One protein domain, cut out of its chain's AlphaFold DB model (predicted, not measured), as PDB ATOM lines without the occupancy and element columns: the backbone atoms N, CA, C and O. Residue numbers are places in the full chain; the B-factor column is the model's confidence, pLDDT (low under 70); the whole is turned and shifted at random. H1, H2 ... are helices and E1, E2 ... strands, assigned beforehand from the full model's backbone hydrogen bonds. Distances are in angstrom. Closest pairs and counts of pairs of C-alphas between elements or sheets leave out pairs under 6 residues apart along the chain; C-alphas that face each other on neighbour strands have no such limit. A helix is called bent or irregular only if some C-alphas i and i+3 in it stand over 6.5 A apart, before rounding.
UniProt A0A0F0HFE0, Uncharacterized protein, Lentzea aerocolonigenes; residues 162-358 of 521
ATOM      1  N   TYR A 162      14.038 -47.618  -7.680       97.31
ATOM      2  CA  TYR A 162      12.658 -47.183  -7.494       97.31
ATOM      3  C   TYR A 162      12.356 -45.945  -8.331       97.31
ATOM      4  O   TYR A 162      13.152 -45.013  -8.345       97.31
ATOM      5  N   LEU A 163      11.176 -45.941  -8.941       97.31
ATOM      6  CA  LEU A 163      10.468 -44.761  -9.414       97.31
ATOM      7  C   LEU A 163       9.500 -44.305  -8.320       97.31
ATOM      8  O   LEU A 163       8.731 -45.117  -7.803       97.31
ATOM      9  N   HIS A 164       9.505 -43.018  -7.994       96.25
ATOM     10  CA  HIS A 164       8.564 -42.378  -7.084       96.25
ATOM     11  C   HIS A 164       7.963 -41.123  -7.727       96.25
ATOM     12  O   HIS A 164       8.602 -40.067  -7.815       96.25
ATOM     13  N   ILE A 165       6.699 -41.236  -8.144       94.44
ATOM     14  CA  ILE A 165       5.963 -40.163  -8.824       94.44
ATOM     15  C   ILE A 165       5.416 -39.187  -7.777       94.44
ATOM     16  O   ILE A 165       4.266 -39.266  -7.343       94.44
ATOM     17  N   ALA A 166       6.259 -38.246  -7.357       88.00
ATOM     18  CA  ALA A 166       5.900 -37.234  -6.373       88.00
ATOM     19  C   ALA A 166       6.653 -35.913  -6.580       88.00
ATOM     20  O   ALA A 166       7.708 -35.837  -7.217       88.00
ATOM     21  N   VAL A 167       6.117 -34.842  -5.990       79.81
ATOM     22  CA  VAL A 167       6.813 -33.554  -5.913       79.81
ATOM     23  C   VAL A 167       8.031 -33.702  -4.995       79.81
ATOM     24  O   VAL A 167       7.883 -34.070  -3.835       79.81
ATOM     25  N   GLY A 168       9.228 -33.392  -5.505       80.25
ATOM     26  CA  GLY A 168      10.485 -33.506  -4.753       80.25
ATOM     27  C   GLY A 168      11.130 -34.899  -4.765       80.25
ATOM     28  O   GLY A 168      12.109 -35.101  -4.054       80.25
ATOM     29  N   ALA A 169      10.596 -35.832  -5.559       87.31
ATOM     30  CA  ALA A 169      11.195 -37.135  -5.851       87.31
ATOM     31  C   ALA A 169      11.667 -37.180  -7.321       87.31
ATOM     32  O   ALA A 169      12.294 -36.224  -7.776       87.31
ATOM     33  N   ASP A 170      11.321 -38.223  -8.082       85.19
ATOM     34  CA  ASP A 170      11.723 -38.382  -9.494       85.19
ATOM     35  C   ASP A 170      10.940 -37.473 -10.461       85.19
ATOM     36  O   ASP A 170      11.200 -37.430 -11.661       85.19
ATOM     37  N   GLY A 171       9.987 -36.706  -9.928       85.31
ATOM     38  CA  GLY A 171       9.143 -35.782 -10.671       85.31
ATOM     39  C   GLY A 171       7.728 -36.320 -10.863       85.31
ATOM     40  O   GLY A 171       7.489 -37.512 -11.008       85.31
ATOM     41  N   TYR A 172       6.763 -35.403 -10.883       86.50
ATOM     42  CA  TYR A 172       5.350 -35.712 -11.132       86.50
ATOM     43  C   TYR A 172       5.054 -35.939 -12.631       86.50
ATOM     44  O   TYR A 172       3.969 -36.354 -13.025       86.50
ATOM     45  N   SER A 173       6.013 -35.651 -13.497       92.00
ATOM     46  CA  SER A 173       5.964 -35.987 -14.913       92.00
ATOM     47  C   SER A 173       7.366 -36.385 -15.344       92.00
ATOM     48  O   SER A 173       8.332 -35.889 -14.758       92.00
ATOM     49  N   GLY A 174       7.482 -37.255 -16.341       94.31
ATOM     50  CA  GLY A 174       8.772 -37.765 -16.780       94.31
ATOM     51  C   GLY A 174       8.803 -38.217 -18.227       94.31
ATOM     52  O   GLY A 174       7.797 -38.166 -18.938       94.31
ATOM     53  N   THR A 175       9.988 -38.635 -18.661       95.50
ATOM     54  CA  THR A 175      10.233 -39.150 -20.006       95.50
ATOM     55  C   THR A 175      10.964 -40.485 -20.009       95.50
ATOM     56  O   THR A 175      11.771 -40.767 -19.122       95.50
ATOM     57  N   TYR A 176      10.729 -41.259 -21.068       94.62
ATOM     58  CA  TYR A 176      11.571 -42.365 -21.511       94.62
ATOM     59  C   TYR A 176      11.943 -42.164 -22.978       94.62
ATOM     60  O   TYR A 176      11.185 -42.487 -23.887       94.62
ATOM     61  N   LEU A 177      13.131 -41.604 -23.205       91.88
ATOM     62  CA  LEU A 177      13.652 -41.355 -24.546       91.88
ATOM     63  C   LEU A 177      14.680 -42.426 -24.928       91.88
ATOM     64  O   LEU A 177      15.390 -42.947 -24.063       91.88
ATOM     65  N   GLY A 178      14.764 -42.767 -26.212       87.81
ATOM     66  CA  GLY A 178      15.734 -43.749 -26.711       87.81
ATOM     67  C   GLY A 178      15.205 -44.597 -27.858       87.81
ATOM     68  O   GLY A 178      14.267 -44.198 -28.543       87.81
ATOM     69  N   THR A 179      15.801 -45.772 -28.077       86.50
ATOM     70  CA  THR A 179      15.354 -46.726 -29.111       86.50
ATOM     71  C   THR A 179      14.053 -47.422 -28.706       86.50
ATOM     72  O   THR A 179      13.779 -47.555 -27.516       86.50
ATOM     73  N   ALA A 180      13.268 -47.912 -29.672       84.12
ATOM     74  CA  ALA A 180      11.969 -48.546 -29.403       84.12
ATOM     75  C   ALA A 180      12.050 -49.655 -28.340       84.12
ATOM     76  O   ALA A 180      11.370 -49.572 -27.322       84.12
ATOM     77  N   ALA A 181      12.980 -50.602 -28.507       81.50
ATOM     78  CA  ALA A 181      13.161 -51.714 -27.572       81.50
ATOM     79  C   ALA A 181      13.499 -51.257 -26.138       81.50
ATOM     80  O   ALA A 181      13.024 -51.834 -25.165       81.50
ATOM     81  N   GLN A 182      14.312 -50.204 -25.984       82.31
ATOM     82  CA  GLN A 182      14.634 -49.669 -24.657       82.31
ATOM     83  C   GLN A 182      13.431 -48.969 -24.020       82.31
ATOM     84  O   GLN A 182      13.250 -49.055 -22.808       82.31
ATOM     85  N   ARG A 183      12.630 -48.251 -24.811       88.88
ATOM     86  CA  ARG A 183      11.457 -47.522 -24.311       88.88
ATOM     87  C   ARG A 183      10.351 -48.467 -23.869       88.88
ATOM     88  O   ARG A 183       9.805 -48.263 -22.792       88.88
ATOM     89  N   GLU A 184      10.082 -49.504 -24.655       89.69
ATOM     90  CA  GLU A 184       9.083 -50.531 -24.357       89.69
ATOM     91  C   GLU A 184       9.337 -51.179 -22.993       89.69
ATOM     92  O   GLU A 184       8.483 -51.131 -22.110       89.69
ATOM     93  N   GLN A 185      10.561 -51.662 -22.759       89.75
ATOM     94  CA  GLN A 185      10.934 -52.260 -21.475       89.75
ATOM     95  C   GLN A 185      10.820 -51.269 -20.307       89.75
ATOM     96  O   GLN A 185      10.308 -51.628 -19.245       89.75
ATOM     97  N   LYS A 186      11.268 -50.016 -20.489       93.69
ATOM     98  CA  LYS A 186      11.165 -48.961 -19.461       93.69
ATOM     99  C   LYS A 186       9.703 -48.646 -19.116       93.69
ATOM    100  O   LYS A 186       9.368 -48.521 -17.937       93.69
ATOM    101  N   LEU A 187       8.842 -48.538 -20.130       94.62
ATOM    102  CA  LEU A 187       7.408 -48.292 -19.976       94.62
ATOM    103  C   LEU A 187       6.731 -49.443 -19.235       94.62
ATOM    104  O   LEU A 187       6.103 -49.210 -18.203       94.62
ATOM    105  N   LEU A 188       6.903 -50.675 -19.714       94.94
ATOM    106  CA  LEU A 188       6.289 -51.858 -19.116       94.94
ATOM    107  C   LEU A 188       6.739 -52.057 -17.665       94.94
ATOM    108  O   LEU A 188       5.895 -52.269 -16.796       94.94
ATOM    109  N   ALA A 189       8.033 -51.902 -17.367       96.19
ATOM    110  CA  ALA A 189       8.545 -52.021 -16.000       96.19
ATOM    111  C   ALA A 189       7.890 -51.014 -15.039       96.19
ATOM    112  O   ALA A 189       7.496 -51.376 -13.928       96.19
ATOM    113  N   ALA A 190       7.731 -49.757 -15.466       97.19
ATOM    114  CA  ALA A 190       7.062 -48.738 -14.664       97.19
ATOM    115  C   ALA A 190       5.560 -49.027 -14.497       97.19
ATOM    116  O   ALA A 190       5.051 -48.989 -13.375       97.19
ATOM    117  N   LEU A 191       4.854 -49.335 -15.590       97.62
ATOM    118  CA  LEU A 191       3.405 -49.546 -15.581       97.62
ATOM    119  C   LEU A 191       3.003 -50.799 -14.805       97.62
ATOM    120  O   LEU A 191       2.163 -50.707 -13.909       97.62
ATOM    121  N   LEU A 192       3.632 -51.942 -15.082       97.94
ATOM    122  CA  LEU A 192       3.339 -53.193 -14.381       97.94
ATOM    123  C   LEU A 192       3.705 -53.088 -12.905       97.94
ATOM    124  O   LEU A 192       2.925 -53.502 -12.050       97.94
ATOM    125  N   GLY A 193       4.837 -52.457 -12.583       97.75
ATOM    126  CA  GLY A 193       5.220 -52.210 -11.201       97.75
ATOM    127  C   GLY A 193       4.191 -51.363 -10.446       97.75
ATOM    128  O   GLY A 193       3.801 -51.700  -9.323       97.75
ATOM    129  N   LEU A 194       3.695 -50.287 -11.066       98.12
ATOM    130  CA  LEU A 194       2.626 -49.459 -10.501       98.12
ATOM    131  C   LEU A 194       1.322 -50.253 -10.327       98.12
ATOM    132  O   LEU A 194       0.748 -50.203  -9.241       98.12
ATOM    133  N   MET A 195       0.889 -51.023 -11.331       98.00
ATOM    134  CA  MET A 195      -0.327 -51.854 -11.269       98.00
ATOM    135  C   MET A 195      -0.244 -52.951 -10.198       98.00
ATOM    136  O   MET A 195      -1.223 -53.224  -9.498       98.00
ATOM    137  N   ALA A 196       0.931 -53.563 -10.039       97.31
ATOM    138  CA  ALA A 196       1.172 -54.600  -9.044       97.31
ATOM    139  C   ALA A 196       1.146 -54.033  -7.613       97.31
ATOM    140  O   ALA A 196       0.694 -54.696  -6.677       97.31
ATOM    141  N   THR A 197       1.608 -52.791  -7.433       97.62
ATOM    142  CA  THR A 197       1.799 -52.182  -6.107       97.62
ATOM    143  C   THR A 197       0.690 -51.228  -5.668       97.62
ATOM    144  O   THR A 197       0.542 -51.033  -4.461       97.62
ATOM    145  N   HIS A 198      -0.130 -50.701  -6.582       97.88
ATOM    146  CA  HIS A 198      -1.197 -49.730  -6.298       97.88
ATOM    147  C   HIS A 198      -2.552 -50.234  -6.790       97.88
ATOM    148  O   HIS A 198      -2.635 -50.852  -7.845       97.88
ATOM    149  N   SER A 199      -3.631 -49.955  -6.058       96.56
ATOM    150  CA  SER A 199      -4.994 -50.311  -6.485       96.56
ATOM    151  C   SER A 199      -5.538 -49.335  -7.535       96.56
ATOM    152  O   SER A 199      -5.223 -48.145  -7.487       96.56
ATOM    153  N   SER A 200      -6.447 -49.789  -8.407       96.38
ATOM    154  CA  SER A 200      -7.199 -48.915  -9.331       96.38
ATOM    155  C   SER A 200      -8.079 -47.883  -8.610       96.38
ATOM    156  O   SER A 200      -8.473 -46.864  -9.168       96.38
ATOM    157  N   ARG A 201      -8.354 -48.080  -7.312       94.25
ATOM    158  CA  ARG A 201      -8.982 -47.050  -6.467       94.25
ATOM    159  C   ARG A 201      -8.095 -45.812  -6.281       94.25
ATOM    160  O   ARG A 201      -8.629 -44.731  -6.021       94.25
ATOM    161  N   ASP A 202      -6.781 -45.995  -6.377       94.56
ATOM    162  CA  ASP A 202      -5.769 -44.992  -6.058       94.56
ATOM    163  C   ASP A 202      -5.004 -44.517  -7.305       94.56
ATOM    164  O   ASP A 202      -4.533 -43.381  -7.308       94.56
ATOM    165  N   LEU A 203      -4.919 -45.331  -8.366       96.88
ATOM    166  CA  LEU A 203      -4.234 -45.009  -9.620       96.88
ATOM    167  C   LEU A 203      -4.994 -45.529 -10.849       96.88
ATOM    168  O   LEU A 203      -5.180 -46.732 -11.003       96.88
ATOM    169  N   ASN A 204      -5.302 -44.620 -11.770       97.75
ATOM    170  CA  ASN A 204      -5.770 -44.918 -13.118       97.75
ATOM    171  C   ASN A 204      -4.702 -44.542 -14.152       97.75
ATOM    172  O   ASN A 204      -3.938 -43.594 -13.954       97.75
ATOM    173  N   ILE A 205      -4.679 -45.262 -15.270       97.88
ATOM    174  CA  ILE A 205      -3.701 -45.120 -16.350       97.88
ATOM    175  C   ILE A 205      -4.445 -44.912 -17.670       97.88
ATOM    176  O   ILE A 205      -5.401 -45.622 -17.970       97.88
ATOM    177  N   GLY A 206      -4.023 -43.923 -18.450       96.94
ATOM    178  CA  GLY A 206      -4.533 -43.673 -19.792       96.94
ATOM    179  C   GLY A 206      -3.394 -43.635 -20.799       96.94
ATOM    180  O   GLY A 206      -2.411 -42.936 -20.563       96.94
ATOM    181  N   CYS A 207      -3.525 -44.362 -21.905       96.75
ATOM    182  CA  CYS A 207      -2.445 -44.539 -22.872       96.75
ATOM    183  C   CYS A 207      -2.788 -43.981 -24.257       96.75
ATOM    184  O   CYS A 207      -3.918 -44.109 -24.726       96.75
ATOM    185  N   PHE A 208      -1.785 -43.402 -24.914       96.50
ATOM    186  CA  PHE A 208      -1.785 -43.052 -26.333       96.50
ATOM    187  C   PHE A 208      -0.580 -43.734 -26.996       96.50
ATOM    188  O   PHE A 208       0.555 -43.407 -26.657       96.50
ATOM    189  N   ASP A 209      -0.822 -44.660 -27.922       95.38
ATOM    190  CA  ASP A 209       0.189 -45.336 -28.747       95.38
ATOM    191  C   ASP A 209       0.081 -44.857 -30.198       95.38
ATOM    192  O   ASP A 209      -0.594 -45.452 -31.039       95.38
ATOM    193  N   MET A 210       0.701 -43.717 -30.494       92.69
ATOM    194  CA  MET A 210       0.446 -43.018 -31.757       92.69
ATOM    195  C   MET A 210       1.092 -43.669 -32.980       92.69
ATOM    196  O   MET A 210       0.674 -43.387 -34.104       92.69
ATOM    197  N   LEU A 211       2.107 -44.510 -32.774       92.19
ATOM    198  CA  LEU A 211       2.787 -45.250 -33.838       92.19
ATOM    199  C   LEU A 211       2.362 -46.721 -33.908       92.19
ATOM    200  O   LEU A 211       2.942 -47.462 -34.701       92.19
ATOM    201  N   ASN A 212       1.348 -47.131 -33.134       91.81
ATOM    202  CA  ASN A 212       0.879 -48.516 -33.052       91.81
ATOM    203  C   ASN A 212       2.034 -49.486 -32.741       91.81
ATOM    204  O   ASN A 212       2.215 -50.501 -33.414       91.81
ATOM    205  N   THR A 213       2.868 -49.123 -31.766       88.19
ATOM    206  CA  THR A 213       4.015 -49.932 -31.340       88.19
ATOM    207  C   THR A 213       3.593 -51.211 -30.622       88.19
ATOM    208  O   THR A 213       4.371 -52.162 -30.594       88.19
ATOM    209  N   GLY A 214       2.382 -51.239 -30.055       89.19
ATOM    210  CA  GLY A 214       1.874 -52.349 -29.252       89.19
ATOM    211  C   GLY A 214       2.398 -52.350 -27.814       89.19
ATOM    212  O   GLY A 214       2.123 -53.278 -27.062       89.19
ATOM    213  N   VAL A 215       3.115 -51.304 -27.380       88.38
ATOM    214  CA  VAL A 215       3.729 -51.228 -26.036       88.38
ATOM    215  C   VAL A 215       2.720 -51.303 -24.881       88.38
ATOM    216  O   VAL A 215       3.087 -51.619 -23.751       88.38
ATOM    217  N   PHE A 216       1.449 -50.994 -25.142       94.00
ATOM    218  CA  PHE A 216       0.367 -51.076 -24.154       94.00
ATOM    219  C   PHE A 216      -0.597 -52.242 -24.411       94.00
ATOM    220  O   PHE A 216      -1.618 -52.351 -23.721       94.00
ATOM    221  N   ASP A 217      -0.303 -53.104 -25.386       92.44
ATOM    222  CA  ASP A 217      -1.137 -54.261 -25.691       92.44
ATOM    223  C   ASP A 217      -1.209 -55.203 -24.484       92.44
ATOM    224  O   ASP A 217      -0.279 -55.336 -23.692       92.44
ATOM    225  N   GLY A 218      -2.371 -55.827 -24.295       93.00
ATOM    226  CA  GLY A 218      -2.604 -56.729 -23.165       93.00
ATOM    227  C   GLY A 218      -2.845 -56.043 -21.815       93.00
ATOM    228  O   GLY A 218      -3.326 -56.712 -20.905       93.00
ATOM    229  N   LEU A 219      -2.631 -54.726 -21.675       96.12
ATOM    230  CA  LEU A 219      -2.886 -54.009 -20.414       96.12
ATOM    231  C   LEU A 219      -4.377 -53.761 -20.134       96.12
ATOM    232  O   LEU A 219      -4.763 -53.581 -18.980       96.12
ATOM    233  N   SER A 220      -5.226 -53.760 -21.167       94.31
ATOM    234  CA  SER A 220      -6.653 -53.406 -21.077       94.31
ATOM    235  C   SER A 220      -7.507 -54.198 -20.071       94.31
ATOM    236  O   SER A 220      -8.457 -53.604 -19.560       94.31
ATOM    237  N   PRO A 221      -7.219 -55.474 -19.727       96.62
ATOM    238  CA  PRO A 221      -7.949 -56.180 -18.678       96.62
ATOM    239  C   PRO A 221      -7.705 -55.607 -17.277       96.62
ATOM    240  O   PRO A 221      -8.538 -55.818 -16.402       96.62
ATOM    241  N   ALA A 222      -6.599 -54.889 -17.035       96.94
ATOM    242  CA  ALA A 222      -6.330 -54.314 -15.721       96.94
ATOM    243  C   ALA A 222      -7.362 -53.219 -15.379       96.94
ATOM    244  O   ALA A 222      -7.578 -52.305 -16.181       96.94
ATOM    245  N   PRO A 223      -7.930 -53.207 -14.157       97.12
ATOM    246  CA  PRO A 223      -8.948 -52.233 -13.761       97.12
ATOM    247  C   PRO A 223      -8.400 -50.803 -13.665       97.12
ATOM    248  O   PRO A 223      -9.173 -49.857 -13.545       97.12
ATOM    249  N   HIS A 224      -7.076 -50.630 -13.711       97.50
ATOM    250  CA  HIS A 224      -6.387 -49.340 -13.762       97.50
ATOM    251  C   HIS A 224      -6.579 -48.617 -15.095       97.50
ATOM    252  O   HIS A 224      -6.480 -47.391 -15.127       97.50
ATOM    253  N   MET A 225      -6.816 -49.342 -16.189       96.88
ATOM    254  CA  MET A 225      -6.858 -48.755 -17.527       96.88
ATOM    255  C   MET A 225      -8.132 -47.928 -17.729       96.88
ATOM    256  O   MET A 225      -9.230 -48.462 -17.855       96.88
ATOM    257  N   ALA A 226      -7.979 -46.605 -17.775       95.25
ATOM    258  CA  ALA A 226      -9.055 -45.650 -18.033       95.25
ATOM    259  C   ALA A 226      -9.362 -45.509 -19.528       95.25
ATOM    260  O   ALA A 226     -10.517 -45.324 -19.907       95.25
ATOM    261  N   PHE A 227      -8.325 -45.550 -20.367       94.81
ATOM    262  CA  PHE A 227      -8.431 -45.517 -21.823       94.81
ATOM    263  C   PHE A 227      -7.128 -45.978 -22.480       94.81
ATOM    264  O   PHE A 227      -6.053 -45.875 -21.887       94.81
ATOM    265  N   SER A 228      -7.226 -46.433 -23.724       94.56
ATOM    266  CA  SER A 228      -6.084 -46.697 -24.596       94.56
ATOM    267  C   SER A 228      -6.466 -46.264 -26.003       94.56
ATOM    268  O   SER A 228      -7.481 -46.732 -26.514       94.56
ATOM    269  N   LEU A 229      -5.698 -45.346 -26.582       95.06
ATOM    270  CA  LEU A 229      -5.866 -44.894 -27.958       95.06
ATOM    271  C   LEU A 229      -4.666 -45.305 -28.789       95.06
ATOM    272  O   LEU A 229      -3.540 -45.322 -28.286       95.06
ATOM    273  N   THR A 230      -4.914 -45.568 -30.063       95.44
ATOM    274  CA  THR A 230      -3.878 -45.925 -31.028       95.44
ATOM    275  C   THR A 230      -3.837 -44.924 -32.184       95.44
ATOM    276  O   THR A 230      -4.720 -44.075 -32.348       95.44
ATOM    277  N   GLY A 231      -2.806 -45.013 -33.019       92.56
ATOM    278  CA  GLY A 231      -2.710 -44.270 -34.272       92.56
ATOM    279  C   GLY A 231      -3.852 -44.563 -35.256       92.56
ATOM    280  O   GLY A 231      -4.112 -43.741 -36.135       92.56
ATOM    281  N   ASP A 232      -4.581 -45.667 -35.093       94.00
ATOM    282  CA  ASP A 232      -5.699 -46.040 -35.972       94.00
ATOM    283  C   ASP A 232      -7.033 -45.386 -35.576       94.00
ATOM    284  O   ASP A 232      -7.973 -45.356 -36.379       94.00
ATOM    285  N   ASP A 233      -7.129 -44.825 -34.367       93.19
ATOM    286  CA  ASP A 233      -8.331 -44.125 -33.919       93.19
ATOM    287  C   ASP A 233      -8.638 -42.910 -34.800       93.19
ATOM    288  O   ASP A 233      -7.748 -42.240 -35.326       93.19
ATOM    289  N   SER A 234      -9.924 -42.598 -34.973       91.06
ATOM    290  CA  SER A 234     -10.345 -41.485 -35.826       91.06
ATOM    291  C   SER A 234     -10.036 -40.121 -35.199       91.06
ATOM    292  O   SER A 234      -9.973 -39.968 -33.978       91.06
ATOM    293  N   ASP A 235      -9.932 -39.082 -36.032       88.50
ATOM    294  CA  ASP A 235      -9.722 -37.706 -35.550       88.50
ATOM    295  C   ASP A 235     -10.860 -37.228 -34.632       88.50
ATOM    296  O   ASP A 235     -10.642 -36.419 -33.730       88.50
ATOM    297  N   GLU A 236     -12.071 -37.763 -34.823       87.56
ATOM    298  CA  GLU A 236     -13.192 -37.540 -33.913       87.56
ATOM    299  C   GLU A 236     -12.890 -38.091 -32.518       87.56
ATOM    300  O   GLU A 236     -13.060 -37.377 -31.531       87.56
ATOM    301  N   VAL A 237     -12.440 -39.345 -32.423       91.75
ATOM    302  CA  VAL A 237     -12.109 -39.983 -31.142       91.75
ATOM    303  C   VAL A 237     -10.990 -39.208 -30.447       91.75
ATOM    304  O   VAL A 237     -11.145 -38.846 -29.280       91.75
ATOM    305  N   LEU A 238      -9.929 -38.850 -31.175       92.19
ATOM    306  CA  LEU A 238      -8.830 -38.044 -30.638       92.19
ATOM    307  C   LEU A 238      -9.316 -36.692 -30.093       92.19
ATOM    308  O   LEU A 238      -9.002 -36.340 -28.955       92.19
ATOM    309  N   GLU A 239     -10.112 -35.934 -30.855       90.75
ATOM    310  CA  GLU A 239     -10.622 -34.635 -30.388       90.75
ATOM    311  C   GLU A 239     -11.556 -34.784 -29.180       90.75
ATOM    312  O   GLU A 239     -11.512 -33.964 -28.260       90.75
ATOM    313  N   ARG A 240     -12.366 -35.847 -29.128       92.62
ATOM    314  CA  ARG A 240     -13.212 -36.132 -27.962       92.62
ATOM    315  C   ARG A 240     -12.376 -36.390 -26.712       92.62
ATOM    316  O   ARG A 240     -12.696 -35.829 -25.668       92.62
ATOM    317  N   PHE A 241     -11.307 -37.179 -26.815       95.00
ATOM    318  CA  PHE A 241     -10.382 -37.432 -25.705       95.00
ATOM    319  C   PHE A 241      -9.631 -36.180 -25.264       95.00
ATOM    320  O   PHE A 241      -9.483 -35.960 -24.063       95.00
ATOM    321  N   ARG A 242      -9.256 -35.304 -26.200       95.06
ATOM    322  CA  ARG A 242      -8.706 -33.983 -25.875       95.06
ATOM    323  C   ARG A 242      -9.666 -33.172 -24.997       95.06
ATOM    324  O   ARG A 242      -9.277 -32.686 -23.939       95.06
ATOM    325  N   ILE A 243     -10.932 -33.072 -25.417       94.25
ATOM    326  CA  ILE A 243     -11.989 -32.367 -24.674       94.25
ATOM    327  C   ILE A 243     -12.244 -33.040 -23.312       94.25
ATOM    328  O   ILE A 243     -12.435 -32.348 -22.315       94.25
ATOM    329  N   GLY A 244     -12.233 -34.374 -23.258       95.50
ATOM    330  CA  GLY A 244     -12.414 -35.139 -22.023       95.50
ATOM    331  C   GLY A 244     -11.287 -34.941 -21.011       95.50
ATOM    332  O   GLY A 244     -11.566 -34.820 -19.820       95.50
ATOM    333  N   LEU A 245     -10.030 -34.844 -21.463       95.81
ATOM    334  CA  LEU A 245      -8.878 -34.525 -20.609       95.81
ATOM    335  C   LEU A 245      -8.986 -33.116 -20.012       95.81
ATOM    336  O   LEU A 245      -8.774 -32.949 -18.810       95.81
ATOM    337  N   ASP A 246      -9.360 -32.118 -20.822       95.69
ATOM    338  CA  ASP A 246      -9.620 -30.759 -20.325       95.69
ATOM    339  C   ASP A 246     -10.748 -30.772 -19.274       95.69
ATOM    340  O   ASP A 246     -10.641 -30.157 -18.209       95.69
ATOM    341  N   GLY A 247     -11.811 -31.532 -19.555       95.69
ATOM    342  CA  GLY A 247     -12.940 -31.756 -18.658       95.69
ATOM    343  C   GLY A 247     -12.562 -32.432 -17.342       95.69
ATOM    344  O   GLY A 247     -13.020 -32.021 -16.277       95.69
ATOM    345  N   GLU A 248     -11.668 -33.422 -17.381       96.06
ATOM    346  CA  GLU A 248     -11.172 -34.110 -16.185       96.06
ATOM    347  C   GLU A 248     -10.348 -33.195 -15.293       96.06
ATOM    348  O   GLU A 248     -10.479 -33.243 -14.068       96.06
ATOM    349  N   LEU A 249      -9.523 -32.334 -15.892       95.31
ATOM    350  CA  LEU A 249      -8.777 -31.339 -15.135       95.31
ATOM    351  C   LEU A 249      -9.734 -30.363 -14.433       95.31
ATOM    352  O   LEU A 249      -9.558 -30.086 -13.244       95.31
ATOM    353  N   ASN A 250     -10.780 -29.909 -15.132       95.44
ATOM    354  CA  ASN A 250     -11.823 -29.065 -14.546       95.44
ATOM    355  C   ASN A 250     -12.588 -29.794 -13.425       95.44
ATOM    356  O   ASN A 250     -12.740 -29.252 -12.330       95.44
ATOM    357  N   ARG A 251     -13.007 -31.048 -13.646       95.81
ATOM    358  CA  ARG A 251     -13.705 -31.876 -12.645       95.81
ATOM    359  C   ARG A 251     -12.872 -32.035 -11.373       95.81
ATOM    360  O   ARG A 251     -13.384 -31.844 -10.270       95.81
ATOM    361  N   ARG A 252     -11.577 -32.339 -11.517       96.44
ATOM    362  CA  ARG A 252     -10.621 -32.435 -10.399       96.44
ATOM    363  C   ARG A 252     -10.521 -31.123  -9.634       96.44
ATOM    364  O   ARG A 252     -10.606 -31.129  -8.406       96.44
ATOM    365  N   GLN A 253     -10.390 -30.008 -10.349       95.75
ATOM    366  CA  GLN A 253     -10.327 -28.681  -9.743       95.75
ATOM    367  C   GLN A 253     -11.599 -28.356  -8.957       95.75
ATOM    368  O   GLN A 253     -11.508 -27.861  -7.833       95.75
ATOM    369  N   GLU A 254     -12.775 -28.665  -9.503       95.81
ATOM    370  CA  GLU A 254     -14.048 -28.451  -8.817       95.81
ATOM    371  C   GLU A 254     -14.179 -29.286  -7.543       95.81
ATOM    372  O   GLU A 254     -14.604 -28.749  -6.521       95.81
ATOM    373  N   LEU A 255     -13.808 -30.570  -7.576       95.81
ATOM    374  CA  LEU A 255     -13.864 -31.446  -6.401       95.81
ATOM    375  C   LEU A 255     -12.947 -30.953  -5.280       95.81
ATOM    376  O   LEU A 255     -13.373 -30.860  -4.125       95.81
ATOM    377  N   VAL A 256     -11.710 -30.581  -5.624       96.12
ATOM    378  CA  VAL A 256     -10.754 -30.010  -4.666       96.12
ATOM    379  C   VAL A 256     -11.281 -28.683  -4.115       96.12
ATOM    380  O   VAL A 256     -11.244 -28.477  -2.909       96.12
ATOM    381  N   HIS A 257     -11.811 -27.800  -4.964       95.38
ATOM    382  CA  HIS A 257     -12.269 -26.471  -4.553       95.38
ATOM    383  C   HIS A 257     -13.551 -26.489  -3.706       95.38
ATOM    384  O   HIS A 257     -13.670 -25.722  -2.754       95.38
ATOM    385  N   LYS A 258     -14.520 -27.350  -4.046       95.75
ATOM    386  CA  LYS A 258     -15.802 -27.477  -3.325       95.75
ATOM    387  C   LYS A 258     -15.639 -28.153  -1.961       95.75
ATOM    388  O   LYS A 258     -16.518 -28.021  -1.111       95.75
ATOM    389  N   THR A 259     -14.539 -28.871  -1.750       96.44
ATOM    390  CA  THR A 259     -14.259 -29.549  -0.485       96.44
ATOM    391  C   THR A 259     -13.501 -28.605   0.437       96.44
ATOM    392  O   THR A 259     -12.351 -28.255   0.182       96.44
ATOM    393  N   ASP A 260     -14.154 -28.191   1.526       94.00
ATOM    394  CA  ASP A 260     -13.563 -27.277   2.507       94.00
ATOM    395  C   ASP A 260     -12.187 -27.777   2.967       94.00
ATOM    396  O   ASP A 260     -11.990 -28.978   3.116       94.00
ATOM    397  N   GLY A 261     -11.226 -26.883   3.193       92.31
ATOM    398  CA  GLY A 261      -9.868 -27.215   3.640       92.31
ATOM    399  C   GLY A 261      -8.968 -27.965   2.643       92.31
ATOM    400  O   GLY A 261      -7.832 -28.264   3.008       92.31
ATOM    401  N   CYS A 262      -9.415 -28.258   1.418       96.38
ATOM    402  CA  CYS A 262      -8.572 -28.864   0.383       96.38
ATOM    403  C   CYS A 262      -7.940 -27.798  -0.520       96.38
ATOM    404  O   CYS A 262      -8.624 -26.935  -1.066       96.38
ATOM    405  N   ARG A 263      -6.617 -27.861  -0.716       93.56
ATOM    406  CA  ARG A 263      -5.895 -26.974  -1.654       93.56
ATOM    407  C   ARG A 263      -5.373 -27.713  -2.879       93.56
ATOM    408  O   ARG A 263      -5.004 -27.087  -3.868       93.56
ATOM    409  N   ASN A 264      -5.258 -29.031  -2.781       93.69
ATOM    410  CA  ASN A 264      -4.679 -29.890  -3.797       93.69
ATOM    411  C   ASN A 264      -5.239 -31.316  -3.675       93.69
ATOM    412  O   ASN A 264      -6.009 -31.631  -2.767       93.69
ATOM    413  N   TYR A 265      -4.813 -32.166  -4.599       93.75
ATOM    414  CA  TYR A 265      -5.150 -33.577  -4.688       93.75
ATOM    415  C   TYR A 265      -4.830 -34.374  -3.418       93.75
ATOM    416  O   TYR A 265      -5.672 -35.149  -2.980       93.75
ATOM    417  N   ASN A 266      -3.657 -34.176  -2.808       92.50
ATOM    418  CA  ASN A 266      -3.287 -34.909  -1.594       92.50
ATOM    419  C   ASN A 266      -4.202 -34.521  -0.427       92.50
ATOM    420  O   ASN A 266      -4.731 -35.410   0.229       92.50
ATOM    421  N   ASP A 267      -4.479 -33.222  -0.245       95.25
ATOM    422  CA  ASP A 267      -5.433 -32.760   0.773       95.25
ATOM    423  C   ASP A 267      -6.824 -33.406   0.551       95.25
ATOM    424  O   ASP A 267      -7.482 -33.813   1.504       95.25
ATOM    425  N   TYR A 268      -7.294 -33.509  -0.704       96.19
ATOM    426  CA  TYR A 268      -8.576 -34.153  -1.034       96.19
ATOM    427  C   TYR A 268      -8.564 -35.660  -0.765       96.19
ATOM    428  O   TYR A 268      -9.520 -36.197  -0.205       96.19
ATOM    429  N   ARG A 269      -7.483 -36.346  -1.147       93.56
ATOM    430  CA  ARG A 269      -7.309 -37.782  -0.915       93.56
ATOM    431  C   ARG A 269      -7.349 -38.100   0.579       93.56
ATOM    432  O   ARG A 269      -8.106 -38.982   0.972       93.56
ATOM    433  N   ASP A 270      -6.623 -37.337   1.392       94.38
ATOM    434  CA  ASP A 270      -6.585 -37.527   2.844       94.38
ATOM    435  C   ASP A 270      -7.986 -37.313   3.458       94.38
ATOM    436  O   ASP A 270      -8.461 -38.132   4.243       94.38
ATOM    437  N   LYS A 271      -8.734 -36.290   3.009       96.06
ATOM    438  CA  LYS A 271     -10.135 -36.092   3.433       96.06
ATOM    439  C   LYS A 271     -11.082 -37.195   2.985       96.06
ATOM    440  O   LYS A 271     -12.055 -37.489   3.678       96.06
ATOM    441  N   ARG A 272     -10.856 -37.782   1.814       94.25
ATOM    442  CA  ARG A 272     -11.672 -38.892   1.318       94.25
ATOM    443  C   ARG A 272     -11.416 -40.177   2.102       94.25
ATOM    444  O   ARG A 272     -12.359 -40.939   2.305       94.25
ATOM    445  N   ASP A 273     -10.189 -40.398   2.566       91.94
ATOM    446  CA  ASP A 273      -9.879 -41.508   3.471       91.94
ATOM    447  C   ASP A 273     -10.646 -41.367   4.802       91.94
ATOM    448  O   ASP A 273     -11.146 -42.357   5.338       91.94
ATOM    449  N   GLU A 274     -10.836 -40.135   5.287       95.25
ATOM    450  CA  GLU A 274     -11.681 -39.840   6.455       95.25
ATOM    451  C   GLU A 274     -13.190 -39.907   6.147       95.25
ATOM    452  O   GLU A 274     -13.991 -40.305   6.997       95.25
ATOM    453  N   ASN A 275     -13.599 -39.523   4.933       94.94
ATOM    454  CA  ASN A 275     -14.990 -39.494   4.493       94.94
ATOM    455  C   ASN A 275     -15.185 -40.218   3.146       94.94
ATOM    456  O   ASN A 275     -15.194 -39.578   2.086       94.94
ATOM    457  N   PRO A 276     -15.481 -41.531   3.177       92.56
ATOM    458  CA  PRO A 276     -15.688 -42.333   1.971       92.56
ATOM    459  C   PRO A 276     -16.886 -41.924   1.098       92.56
ATOM    460  O   PRO A 276     -17.076 -42.508   0.034       92.56
ATOM    461  N   ARG A 277     -17.715 -40.959   1.532       94.06
ATOM    462  CA  ARG A 277     -18.826 -40.413   0.730       94.06
ATOM    463  C   ARG A 277     -18.377 -39.372  -0.295       94.06
ATOM    464  O   ARG A 277     -19.182 -39.019  -1.149       94.06
ATOM    465  N   LEU A 278     -17.154 -38.847  -0.186       95.62
ATOM    466  CA  LEU A 278     -16.603 -37.946  -1.197       95.62
ATOM    467  C   LEU A 278     -16.347 -38.702  -2.506       95.62
ATOM    468  O   LEU A 278     -15.924 -39.866  -2.496       95.62
ATOM    469  N   ASP A 279     -16.575 -38.013  -3.624       94.56
ATOM    470  CA  ASP A 279     -16.451 -38.595  -4.957       94.56
ATOM    471  C   ASP A 279     -15.042 -39.146  -5.211       94.56
ATOM    472  O   ASP A 279     -14.044 -38.558  -4.763       94.56
ATOM    473  N   PRO A 280     -14.921 -40.255  -5.963       93.38
ATOM    474  CA  PRO A 280     -13.627 -40.792  -6.307       93.38
ATOM    475  C   PRO A 280     -12.719 -39.868  -7.108       93.38
ATOM    476  O   PRO A 280     -13.105 -39.276  -8.117       93.38
ATOM    477  N   LEU A 281     -11.466 -39.814  -6.657       95.25
ATOM    478  CA  LEU A 281     -10.393 -39.061  -7.289       95.25
ATOM    479  C   LEU A 281      -9.082 -39.860  -7.216       95.25
ATOM    480  O   LEU A 281      -8.233 -39.532  -6.397       95.25
ATOM    481  N   PRO A 282      -8.928 -40.954  -7.988       95.38
ATOM    482  CA  PRO A 282      -7.637 -41.624  -8.126       95.38
ATOM    483  C   PRO A 282      -6.623 -40.709  -8.826       95.38
ATOM    484  O   PRO A 282      -6.993 -39.807  -9.594       95.38
ATOM    485  N   ALA A 283      -5.335 -40.967  -8.607       95.88
ATOM    486  CA  ALA A 283      -4.274 -40.434  -9.451       95.88
ATOM    487  C   ALA A 283      -4.536 -40.826 -10.910       95.88
ATOM    488  O   ALA A 283      -5.041 -41.915 -11.171       95.88
ATOM    489  N   LEU A 284      -4.199 -39.955 -11.856       96.88
ATOM    490  CA  LEU A 284      -4.282 -40.262 -13.283       96.88
ATOM    491  C   LEU A 284      -2.896 -40.142 -13.905       96.88
ATOM    492  O   LEU A 284      -2.369 -39.038 -13.997       96.88
ATOM    493  N   LEU A 285      -2.318 -41.256 -14.338       97.31
ATOM    494  CA  LEU A 285      -1.104 -41.268 -15.144       97.31
ATOM    495  C   LEU A 285      -1.488 -41.330 -16.626       97.31
ATOM    496  O   LEU A 285      -2.074 -42.310 -17.074       97.31
ATOM    497  N   VAL A 286      -1.164 -40.281 -17.377       96.81
ATOM    498  CA  VAL A 286      -1.345 -40.237 -18.830       96.81
ATOM    499  C   VAL A 286      -0.006 -40.542 -19.500       96.81
ATOM    500  O   VAL A 286       0.954 -39.779 -19.376       96.81
ATOM    501  N   CYS A 287       0.056 -41.668 -20.199       96.94
ATOM    502  CA  CYS A 287       1.209 -42.122 -20.962       96.94
ATOM    503  C   CYS A 287       0.992 -41.804 -22.439       96.94
ATOM    504  O   CYS A 287      -0.017 -42.202 -23.019       96.94
ATOM    505  N   VAL A 288       1.933 -41.092 -23.050       95.50
ATOM    506  CA  VAL A 288       1.907 -40.796 -24.485       95.50
ATOM    507  C   VAL A 288       3.194 -41.325 -25.094       95.50
ATOM    508  O   VAL A 288       4.265 -40.759 -24.860       95.50
ATOM    509  N   ASP A 289       3.091 -42.416 -25.847       94.00
ATOM    510  CA  ASP A 289       4.166 -42.881 -26.717       94.00
ATOM    511  C   ASP A 289       4.090 -42.144 -28.059       94.00
ATOM    512  O   ASP A 289       3.017 -41.988 -28.654       94.00
ATOM    513  N   SER A 290       5.237 -41.626 -28.490       89.19
ATOM    514  CA  SER A 290       5.389 -40.748 -29.648       89.19
ATOM    515  C   SER A 290       4.472 -39.522 -29.615       89.19
ATOM    516  O   SER A 290       3.667 -39.262 -30.515       89.19
ATOM    517  N   ALA A 291       4.612 -38.726 -28.552       88.81
ATOM    518  CA  ALA A 291       3.839 -37.502 -28.333       88.81
ATOM    519  C   ALA A 291       3.971 -36.464 -29.466       88.81
ATOM    520  O   ALA A 291       3.044 -35.687 -29.701       88.81
ATOM    521  N   GLU A 292       5.087 -36.463 -30.194       87.88
ATOM    522  CA  GLU A 292       5.294 -35.665 -31.402       87.88
ATOM    523  C   GLU A 292       4.222 -35.946 -32.467       87.88
ATOM    524  O   GLU A 292       3.629 -35.007 -32.997       87.88
ATOM    525  N   VAL A 293       3.872 -37.217 -32.680       92.19
ATOM    526  CA  VAL A 293       2.865 -37.641 -33.665       92.19
ATOM    527  C   VAL A 293       1.465 -37.204 -33.234       92.19
ATOM    528  O   VAL A 293       0.672 -36.749 -34.061       92.19
ATOM    529  N   LEU A 294       1.162 -37.275 -31.930       92.94
ATOM    530  CA  LEU A 294      -0.108 -36.781 -31.384       92.94
ATOM    531  C   LEU A 294      -0.292 -35.286 -31.672       92.94
ATOM    532  O   LEU A 294      -1.362 -34.863 -32.117       92.94
ATOM    533  N   ILE A 295       0.751 -34.488 -31.429       92.44
ATOM    534  CA  ILE A 295       0.716 -33.034 -31.625       92.44
ATOM    535  C   ILE A 295       0.678 -32.681 -33.116       92.44
ATOM    536  O   ILE A 295      -0.044 -31.763 -33.498       92.44
ATOM    537  N   GLU A 296       1.408 -33.391 -33.973       91.62
ATOM    538  CA  GLU A 296       1.368 -33.164 -35.423       91.62
ATOM    539  C   GLU A 296      -0.016 -33.455 -36.009       91.62
ATOM    540  O   GLU A 296      -0.540 -32.657 -36.791       91.62
ATOM    541  N   ARG A 297      -0.637 -34.563 -35.588       91.69
ATOM    542  CA  ARG A 297      -1.968 -34.965 -36.050       91.69
ATOM    543  C   ARG A 297      -3.073 -34.061 -35.509       91.69
ATOM    544  O   ARG A 297      -3.981 -33.691 -36.253       91.69
ATOM    545  N   ASN A 298      -3.006 -33.682 -34.232       90.94
ATOM    546  CA  ASN A 298      -3.936 -32.736 -33.624       90.94
ATOM    547  C   ASN A 298      -3.179 -31.678 -32.793       90.94
ATOM    548  O   ASN A 298      -3.021 -31.829 -31.578       90.94
ATOM    549  N   PRO A 299      -2.799 -30.538 -33.410       92.06
ATOM    550  CA  PRO A 299      -2.017 -29.482 -32.756       92.06
ATOM    551  C   PRO A 299      -2.634 -28.899 -31.484       92.06
ATOM    552  O   PRO A 299      -1.928 -28.296 -30.676       92.06
ATOM    553  N   ARG A 300      -3.944 -29.073 -31.271       90.38
ATOM    554  CA  ARG A 300      -4.630 -28.601 -30.060       90.38
ATOM    555  C   ARG A 300      -4.290 -29.427 -28.827       90.38
ATOM    556  O   ARG A 300      -4.388 -28.899 -27.722       90.38
ATOM    557  N   PHE A 301      -3.863 -30.683 -28.990       93.94
ATOM    558  CA  PHE A 301      -3.387 -31.484 -27.859       93.94
ATOM    559  C   PHE A 301      -2.206 -30.831 -27.159       93.94
ATOM    560  O   PHE A 301      -2.066 -30.992 -25.954       93.94
ATOM    561  N   LYS A 302      -1.400 -30.043 -27.877       94.31
ATOM    562  CA  LYS A 302      -0.284 -29.299 -27.294       94.31
ATOM    563  C   LYS A 302      -0.716 -28.470 -26.080       94.31
ATOM    564  O   LYS A 302      -0.035 -28.485 -25.061       94.31
ATOM    565  N   ASP A 303      -1.841 -27.762 -26.172       93.50
ATOM    566  CA  ASP A 303      -2.305 -26.893 -25.087       93.50
ATOM    567  C   ASP A 303      -2.890 -27.700 -23.920       93.50
ATOM    568  O   ASP A 303      -2.643 -27.361 -22.763       93.50
ATOM    569  N   THR A 304      -3.575 -28.812 -24.207       94.06
ATOM    570  CA  THR A 304      -4.024 -29.778 -23.189       94.06
ATOM    571  C   THR A 304      -2.828 -30.407 -22.460       94.06
ATOM    572  O   THR A 304      -2.798 -30.423 -21.232       94.06
ATOM    573  N   LEU A 305      -1.792 -30.858 -23.176       93.56
ATOM    574  CA  LEU A 305      -0.569 -31.418 -22.587       93.56
ATOM    575  C   LEU A 305       0.203 -30.370 -21.762       93.56
ATOM    576  O   LEU A 305       0.637 -30.662 -20.646       93.56
ATOM    577  N   ASP A 306       0.322 -29.129 -22.245       92.75
ATOM    578  CA  ASP A 306       0.900 -28.019 -21.470       92.75
ATOM    579  C   ASP A 306       0.084 -27.740 -20.186       92.75
ATOM    580  O   ASP A 306       0.653 -27.495 -19.120       92.75
ATOM    581  N   ALA A 307      -1.250 -27.802 -20.251       92.31
ATOM    582  CA  ALA A 307      -2.106 -27.622 -19.079       92.31
ATOM    583  C   ALA A 307      -1.924 -28.759 -18.060       92.31
ATOM    584  O   ALA A 307      -1.776 -28.497 -16.863       92.31
ATOM    585  N   LEU A 308      -1.867 -30.006 -18.528       91.75
ATOM    586  CA  LEU A 308      -1.630 -31.181 -17.692       91.75
ATOM    587  C   LEU A 308      -0.242 -31.144 -17.031       91.75
ATOM    588  O   LEU A 308      -0.141 -31.405 -15.835       91.75
ATOM    589  N   THR A 309       0.817 -30.738 -17.739       88.69
ATOM    590  CA  THR A 309       2.156 -30.584 -17.127       88.69
ATOM    591  C   THR A 309       2.202 -29.463 -16.078       88.69
ATOM    592  O   THR A 309       2.907 -29.579 -15.072       88.69
ATOM    593  N   GLY A 310       1.449 -28.375 -16.271       87.25
ATOM    594  CA  GLY A 310       1.420 -27.244 -15.338       87.25
ATOM    595  C   GLY A 310       0.561 -27.484 -14.091       87.25
ATOM    596  O   GLY A 310       1.001 -27.237 -12.964       87.25
ATOM    597  N   ALA A 311      -0.672 -27.955 -14.282       85.75
ATOM    598  CA  ALA A 311      -1.662 -28.129 -13.216       85.75
ATOM    599  C   ALA A 311      -1.652 -29.537 -12.598       85.75
ATOM    600  O   ALA A 311      -2.086 -29.713 -11.455       85.75
ATOM    601  N   GLY A 312      -1.119 -30.531 -13.315       76.69
ATOM    602  CA  GLY A 312      -1.202 -31.942 -12.951       76.69
ATOM    603  C   GLY A 312      -0.636 -32.262 -11.571       76.69
ATOM    604  O   GLY A 312      -1.287 -32.958 -10.793       76.69
ATOM    605  N   ARG A 313       0.482 -31.629 -11.182       81.50
ATOM    606  CA  ARG A 313       1.087 -31.808  -9.845       81.50
ATOM    607  C   ARG A 313       0.135 -31.500  -8.684       81.50
ATOM    608  O   ARG A 313       0.289 -32.060  -7.606       81.50
ATOM    609  N   VAL A 314      -0.799 -30.564  -8.882       90.62
ATOM    610  CA  VAL A 314      -1.759 -30.127  -7.853       90.62
ATOM    611  C   VAL A 314      -3.044 -30.944  -7.946       90.62
ATOM    612  O   VAL A 314      -3.705 -31.140  -6.933       90.62
ATOM    613  N   MET A 315      -3.388 -31.430  -9.140       94.50
ATOM    614  CA  MET A 315      -4.642 -32.133  -9.435       94.50
ATOM    615  C   MET A 315      -4.507 -33.669  -9.445       94.50
ATOM    616  O   MET A 315      -5.483 -34.372  -9.708       94.50
ATOM    617  N   GLY A 316      -3.317 -34.202  -9.149       94.06
ATOM    618  CA  GLY A 316      -3.051 -35.644  -9.169       94.06
ATOM    619  C   GLY A 316      -3.098 -36.225 -10.581       94.06
ATOM    620  O   GLY A 316      -3.557 -37.351 -10.761       94.06
ATOM    621  N   VAL A 317      -2.692 -35.432 -11.577       95.19
ATOM    622  CA  VAL A 317      -2.528 -35.874 -12.964       95.19
ATOM    623  C   VAL A 317      -1.045 -35.847 -13.307       95.19
ATOM    624  O   VAL A 317      -0.370 -34.833 -13.130       95.19
ATOM    625  N   TYR A 318      -0.537 -36.974 -13.769       94.81
ATOM    626  CA  TYR A 318       0.867 -37.227 -14.043       94.81
ATOM    627  C   TYR A 318       1.026 -37.546 -15.526       94.81
ATOM    628  O   TYR A 318       0.107 -38.070 -16.154       94.81
ATOM    629  N   LEU A 319       2.180 -37.209 -16.095       94.50
ATOM    630  CA  LEU A 319       2.449 -37.382 -17.521       94.50
ATOM    631  C   LEU A 319       3.743 -38.151 -17.713       94.50
ATOM    632  O   LEU A 319       4.762 -37.794 -17.124       94.50
ATOM    633  N   LEU A 320       3.696 -39.159 -18.573       95.56
ATOM    634  CA  LEU A 320       4.866 -39.871 -19.056       95.56
ATOM    635  C   LEU A 320       4.922 -39.751 -20.576       95.56
ATOM    636  O   LEU A 320       3.999 -40.189 -21.261       95.56
ATOM    637  N   PHE A 321       6.005 -39.179 -21.093       95.06
ATOM    638  CA  PHE A 321       6.270 -39.152 -22.530       95.06
ATOM    639  C   PHE A 321       7.324 -40.177 -22.913       95.06
ATOM    640  O   PHE A 321       8.401 -40.227 -22.324       95.06
ATOM    641  N   SER A 322       7.033 -40.960 -23.939       93.19
ATOM    642  CA  SER A 322       7.990 -41.856 -24.573       93.19
ATOM    643  C   SER A 322       8.142 -41.476 -26.041       93.19
ATOM    644  O   SER A 322       7.205 -40.978 -26.654       93.19
ATOM    645  N   GLY A 323       9.341 -41.640 -26.589       90.19
ATOM    646  CA  GLY A 323       9.639 -41.341 -27.988       90.19
ATOM    647  C   GLY A 323      11.139 -41.321 -28.264       90.19
ATOM    648  O   GLY A 323      11.959 -41.461 -27.357       90.19
ATOM    649  N   GLU A 324      11.537 -41.145 -29.521       87.69
ATOM    650  CA  GLU A 324      12.964 -40.996 -29.851       87.69
ATOM    651  C   GLU A 324      13.544 -39.686 -29.302       87.69
ATOM    652  O   GLU A 324      14.698 -39.635 -28.870       87.69
ATOM    653  N   ALA A 325      12.725 -38.637 -29.276       86.94
ATOM    654  CA  ALA A 325      13.079 -37.320 -28.778       86.94
ATOM    655  C   ALA A 325      11.902 -36.692 -28.027       86.94
ATOM    656  O   ALA A 325      10.752 -37.096 -28.166       86.94
ATOM    657  N   PHE A 326      12.199 -35.681 -27.213       90.12
ATOM    658  CA  PHE A 326      11.163 -34.898 -26.552       90.12
ATOM    659  C   PHE A 326      10.479 -33.952 -27.558       90.12
ATOM    660  O   PHE A 326      11.205 -33.282 -28.299       90.12
ATOM    661  N   PRO A 327       9.140 -33.800 -27.548       87.88
ATOM    662  CA  PRO A 327       8.454 -32.872 -28.448       87.88
ATOM    663  C   PRO A 327       8.880 -31.417 -28.204       87.88
ATOM    664  O   PRO A 327       8.605 -30.840 -27.149       87.88
ATOM    665  N   GLU A 328       9.534 -30.792 -29.185       87.81
ATOM    666  CA  GLU A 328      10.047 -29.416 -29.068       87.81
ATOM    667  C   GLU A 328       8.938 -28.366 -28.899       87.81
ATOM    668  O   GLU A 328       9.180 -27.264 -28.406       87.81
ATOM    669  N   GLN A 329       7.713 -28.706 -29.301       88.12
ATOM    670  CA  GLN A 329       6.549 -27.830 -29.247       88.12
ATOM    671  C   GLN A 329       6.024 -27.624 -27.816       88.12
ATOM    672  O   GLN A 329       5.284 -26.665 -27.580       88.12
ATOM    673  N   LEU A 330       6.367 -28.507 -26.873       87.88
ATOM    674  CA  LEU A 330       5.905 -28.427 -25.486       87.88
ATOM    675  C   LEU A 330       6.754 -27.450 -24.669       87.88
ATOM    676  O   LEU A 330       7.974 -27.367 -24.816       87.88
ATOM    677  N   ARG A 331       6.104 -26.702 -23.770       84.88
ATOM    678  CA  ARG A 331       6.771 -25.625 -23.016       84.88
ATOM    679  C   ARG A 331       7.725 -26.149 -21.948       84.88
ATOM    680  O   ARG A 331       8.787 -25.570 -21.732       84.88
ATOM    681  N   ALA A 332       7.310 -27.189 -21.234       82.88
ATOM    682  CA  ALA A 332       8.039 -27.726 -20.096       82.88
ATOM    683  C   ALA A 332       8.778 -28.998 -20.505       82.88
ATOM    684  O   ALA A 332       8.147 -30.008 -20.805       82.88
ATOM    685  N   ARG A 333      10.114 -28.970 -20.462       86.88
ATOM    686  CA  ARG A 333      10.895 -30.209 -20.513       86.88
ATOM    687  C   ARG A 333      10.637 -31.018 -19.250       86.88
ATOM    688  O   ARG A 333      10.615 -30.463 -18.152       86.88
ATOM    689  N   LEU A 334      10.477 -32.321 -19.427       90.12
ATOM    690  CA  LEU A 334      10.296 -33.263 -18.332       90.12
ATOM    691  C   LEU A 334      11.625 -33.971 -18.019       90.12
ATOM    692  O   LEU A 334      12.430 -34.164 -18.935       90.12
ATOM    693  N   PRO A 335      11.883 -34.324 -16.748       92.25
ATOM    694  CA  PRO A 335      13.044 -35.129 -16.385       92.25
ATOM    695  C   PRO A 335      12.927 -36.547 -16.958       92.25
ATOM    696  O   PRO A 335      11.823 -37.056 -17.129       92.25
ATOM    697  N   GLU A 336      14.058 -37.204 -17.206       93.50
ATOM    698  CA  GLU A 336      14.044 -38.648 -17.454       93.50
ATOM    699  C   GLU A 336      13.726 -39.366 -16.139       93.50
ATOM    700  O   GLU A 336      14.343 -39.086 -15.106       93.50
ATOM    701  N   TRP A 337      12.750 -40.271 -16.168       95.88
ATOM    702  CA  TRP A 337      12.468 -41.121 -15.015       95.88
ATOM    703  C   TRP A 337      13.535 -42.205 -14.863       95.88
ATOM    704  O   TRP A 337      14.129 -42.634 -15.858       95.88
ATOM    705  N   PRO A 338      13.794 -42.682 -13.632       95.38
ATOM    706  CA  PRO A 338      14.743 -43.759 -13.423       95.38
ATOM    707  C   PRO A 338      14.373 -44.976 -14.276       95.38
ATOM    708  O   PRO A 338      13.202 -45.318 -14.467       95.38
ATOM    709  N   SER A 339      15.409 -45.624 -14.792       90.31
ATOM    710  CA  SER A 339      15.322 -46.891 -15.506       90.31
ATOM    711  C   SER A 339      16.437 -47.805 -15.031       90.31
ATOM    712  O   SER A 339      17.459 -47.351 -14.513       90.31
ATOM    713  N   ALA A 340      16.203 -49.102 -15.153       94.88
ATOM    714  CA  ALA A 340      17.069 -50.130 -14.612       94.88
ATOM    715  C   ALA A 340      16.919 -51.412 -15.431       94.88
ATOM    716  O   ALA A 340      16.101 -51.470 -16.350       94.88
ATOM    717  N   THR A 341      17.709 -52.437 -15.118       94.81
ATOM    718  CA  THR A 341      17.568 -53.731 -15.786       94.81
ATOM    719  C   THR A 341      16.296 -54.419 -15.280       94.81
ATOM    720  O   THR A 341      16.213 -54.685 -14.075       94.81
ATOM    721  N   PRO A 342      15.300 -54.683 -16.145       92.88
ATOM    722  CA  PRO A 342      14.075 -55.352 -15.729       92.88
ATOM    723  C   PRO A 342      14.346 -56.814 -15.335       92.88
ATOM    724  O   PRO A 342      15.371 -57.381 -15.729       92.88
ATOM    725  N   PRO A 343      13.447 -57.436 -14.553       92.50
ATOM    726  CA  PRO A 343      13.517 -58.865 -14.284       92.50
ATOM    727  C   PRO A 343      13.278 -59.662 -15.581       92.50
ATOM    728  O   PRO A 343      12.681 -59.158 -16.533       92.50
ATOM    729  N   TYR A 344      13.782 -60.897 -15.639       91.88
ATOM    730  CA  TYR A 344      13.801 -61.694 -16.875       91.88
ATOM    731  C   TYR A 344      12.406 -62.128 -17.353       91.88
ATOM    732  O   TYR A 344      12.241 -62.463 -18.520       91.88
ATOM    733  N   ASP A 345      11.429 -62.148 -16.449       94.56
ATOM    734  CA  ASP A 345      10.039 -62.568 -16.632       94.56
ATOM    735  C   ASP A 345       9.079 -61.375 -16.803       94.56
ATOM    736  O   ASP A 345       7.864 -61.545 -16.747       94.56
ATOM    737  N   LEU A 346       9.595 -60.155 -17.021       94.19
ATOM    738  CA  LEU A 346       8.761 -58.957 -17.191       94.19
ATOM    739  C   LEU A 346       7.717 -59.125 -18.309       94.19
ATOM    740  O   LEU A 346       6.565 -58.745 -18.122       94.19
ATOM    741  N   GLU A 347       8.118 -59.682 -19.454       92.88
ATOM    742  CA  GLU A 347       7.236 -59.891 -20.613       92.88
ATOM    743  C   GLU A 347       6.118 -60.901 -20.303       92.88
ATOM    744  O   GLU A 347       4.960 -60.661 -20.628       92.88
ATOM    745  N   GLU A 348       6.426 -61.979 -19.574       94.62
ATOM    746  CA  GLU A 348       5.426 -62.959 -19.120       94.62
ATOM    747  C   GLU A 348       4.385 -62.311 -18.190       94.62
ATOM    748  O   GLU A 348       3.174 -62.547 -18.301       94.62
ATOM    749  N   TRP A 349       4.837 -61.431 -17.292       95.44
ATOM    750  CA  TRP A 349       3.942 -60.674 -16.420       95.44
ATOM    751  C   TRP A 349       3.176 -59.567 -17.139       95.44
ATOM    752  O   TRP A 349       2.090 -59.219 -16.676       95.44
ATOM    753  N   ALA A 350       3.667 -59.048 -18.265       94.88
ATOM    754  CA  ALA A 350       2.912 -58.109 -19.092       94.88
ATOM    755  C   ALA A 350       1.623 -58.745 -19.633       94.88
ATOM    756  O   ALA A 350       0.579 -58.094 -19.656       94.88
ATOM    757  N   GLU A 351       1.668 -60.032 -19.980       94.00
ATOM    758  CA  GLU A 351       0.496 -60.791 -20.432       94.00
ATOM    759  C   GLU A 351      -0.391 -61.249 -19.261       94.00
ATOM    760  O   GLU A 351      -1.624 -61.224 -19.340       94.00
ATOM    761  N   THR A 352       0.232 -61.665 -18.154       96.12
ATOM    762  CA  THR A 352      -0.466 -62.358 -17.058       96.12
ATOM    763  C   THR A 352      -1.030 -61.406 -16.004       96.12
ATOM    764  O   THR A 352      -2.150 -61.610 -15.524       96.12
ATOM    765  N   LEU A 353      -0.285 -60.362 -15.621       97.12
ATOM    766  CA  LEU A 353      -0.674 -59.473 -14.525       97.12
ATOM    767  C   LEU A 353      -2.010 -58.770 -14.806       97.12
ATOM    768  O   LEU A 353      -2.882 -58.850 -13.941       97.12
ATOM    769  N   PRO A 354      -2.240 -58.125 -15.969       97.12
ATOM    770  CA  PRO A 354      -3.497 -57.417 -16.216       97.12
ATOM    771  C   PRO A 354      -4.724 -58.325 -16.090       97.12
ATOM    772  O   PRO A 354      -5.710 -57.947 -15.458       97.12
ATOM    773  N   GLN A 355      -4.633 -59.552 -16.611       96.62
ATOM    774  CA  GLN A 355      -5.673 -60.581 -16.494       96.62
ATOM    775  C   GLN A 355      -5.909 -60.972 -15.030       96.62
ATOM    776  O   GLN A 355      -7.049 -61.006 -14.565       96.62
ATOM    777  N   ALA A 356      -4.835 -61.206 -14.270       95.69
ATOM    778  CA  ALA A 356      -4.917 -61.534 -12.846       95.69
ATOM    779  C   ALA A 356      -5.498 -60.388 -11.992       95.69
ATOM    780  O   ALA A 356      -5.950 -60.614 -10.866       95.69
ATOM    781  N   LEU A 357      -5.487 -59.156 -12.512       96.38
ATOM    782  CA  LEU A 357      -6.012 -57.972 -11.843       96.38
ATOM    783  C   LEU A 357      -7.452 -57.613 -12.226       96.38
ATOM    784  O   LEU A 357      -8.006 -56.766 -11.525       96.38
ATOM    785  N   ALA A 358      -8.059 -58.222 -13.252       92.69
ATOM    786  CA  ALA A 358      -9.300 -57.749 -13.886       92.69
ATOM    787  C   ALA A 358     -10.470 -57.453 -12.923       92.69
ATOM    788  O   ALA A 358     -11.215 -56.502 -13.138       92.69
TER     789      ALA A 358
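This is residues 162 to 358 of the 521 residues of an uncharacterized protein of Lentzea aerocolonigenes (UniProt A0A0F0HFE0). A five-stranded parallel sheet makes the core, with H2, H5 and the short H4 covering one face and H1 packing on the other, and H6 packs on H1 on the side away from the sheet. H3 sits at the far end of H2, and the long stretch of residues 324 to 345 runs past the edge strand E2 on its way to H6. The printed part has 197 residues with six named helices and six named strands, along the chain E1 E2 H1 E3 E4 H2 H3 E5 H4 H5 E6 H6; the sheet's order is E2 E6 E5 E3 E4, and the class is mixed, helices and strands. It is compact, with a radius of gyration of the C-alphas of 16.4 A, and rounded, with spans of 47 by 37 by 32 A.

Begin at C-alpha 283, at (-4.274, -40.434, -9.451), where E5 starts; it runs 19.4 A to residue 289. Beside it look for E3, residues 203 to 209, 19.6 A, and E6, residues 317 to 323, 20.1 A. The edge strands are E2, residues 173 to 177, and E4, residues 225 to 230. E1, residues 162 to 164, pairs with no named strand. The longest helix, H2, starts at C-alpha 235, at (-9.722, -37.706, -35.550), and runs 34.4 A to residue 258. H1, residues 180 to 197, is 25.7 A long; H5, residues 301 to 315, is 18.5 A; H6, residues 346 to 357, is 15.7 A and ends at C-alpha 357, at (-6.012, -57.972, -11.843). H3 is residues 265 to 274 and H4 residues 291 to 297. H5 is irregular, with C-alphas 310 and 313 7.1 A apart, and H6 only just, with C-alphas 351 and 354 6.7 A apart.

The sheet is twisted, its C-alphas up to 4.4 A off the best plane. Check its backbone at N 174 and O 319, 2.9 A, for E2 and E6; N 286 and O 318, 2.8 A, for E6 and E5; N 204 and O 283, 2.8 A, for E5 and E3; and N 226 and O 205, 2.8 A, for E3 and E4. The helices on both faces make three layers. H1 is on one face, at a height over the sheet of 9.3 A, and runs along the strands, at 7 degrees to E6 on the local plane. On the opposite face H2 lies over E5 and E4 at a height of 10.4 A. H5 and H4 are on the same face as H2, at heights of 9.3 A and 9.0 A. E5, H4, H5 and E6 form a strand-helix-strand unit, two parallel neighbours joined through helices, with a right-handed crossover. E2, H1, E3 and E4, H2, H3, E5 are split units, with other strands between their two, also right-handed. H2, with residues 242 to 253 alone, touches H5 at a shallow tilt of 24 degrees, the same way; the C-alphas of Arg 252 and Met 315 are closest, 6.1 A. H2 and H3 only just touch, with 3 pairs of C-alphas within 8 A, Val 256 and Tyr 268 closest at 5.9 A. H6 touches residues 188 to 196 of H1, the closest C-alphas being those of Leu 192 and Ala 350, 6.8 A; their tilt of 36 degrees is only just steep. Every O i to N i+4 pair is within hydrogen-bond range in H1, H2, H3 and H4, against 9 of 11 in H5 and 6 of 8 in H6.

Look to Asp 260 and Tyr 344 for the two C-alphas farthest apart, 48.1 A. The printed part has no cut. The long links are E3 to E4, 15 residues, and E6 to H6, 22 residues. The mean pLDDT of the printed part is 93.1, and no printed residue is under 70.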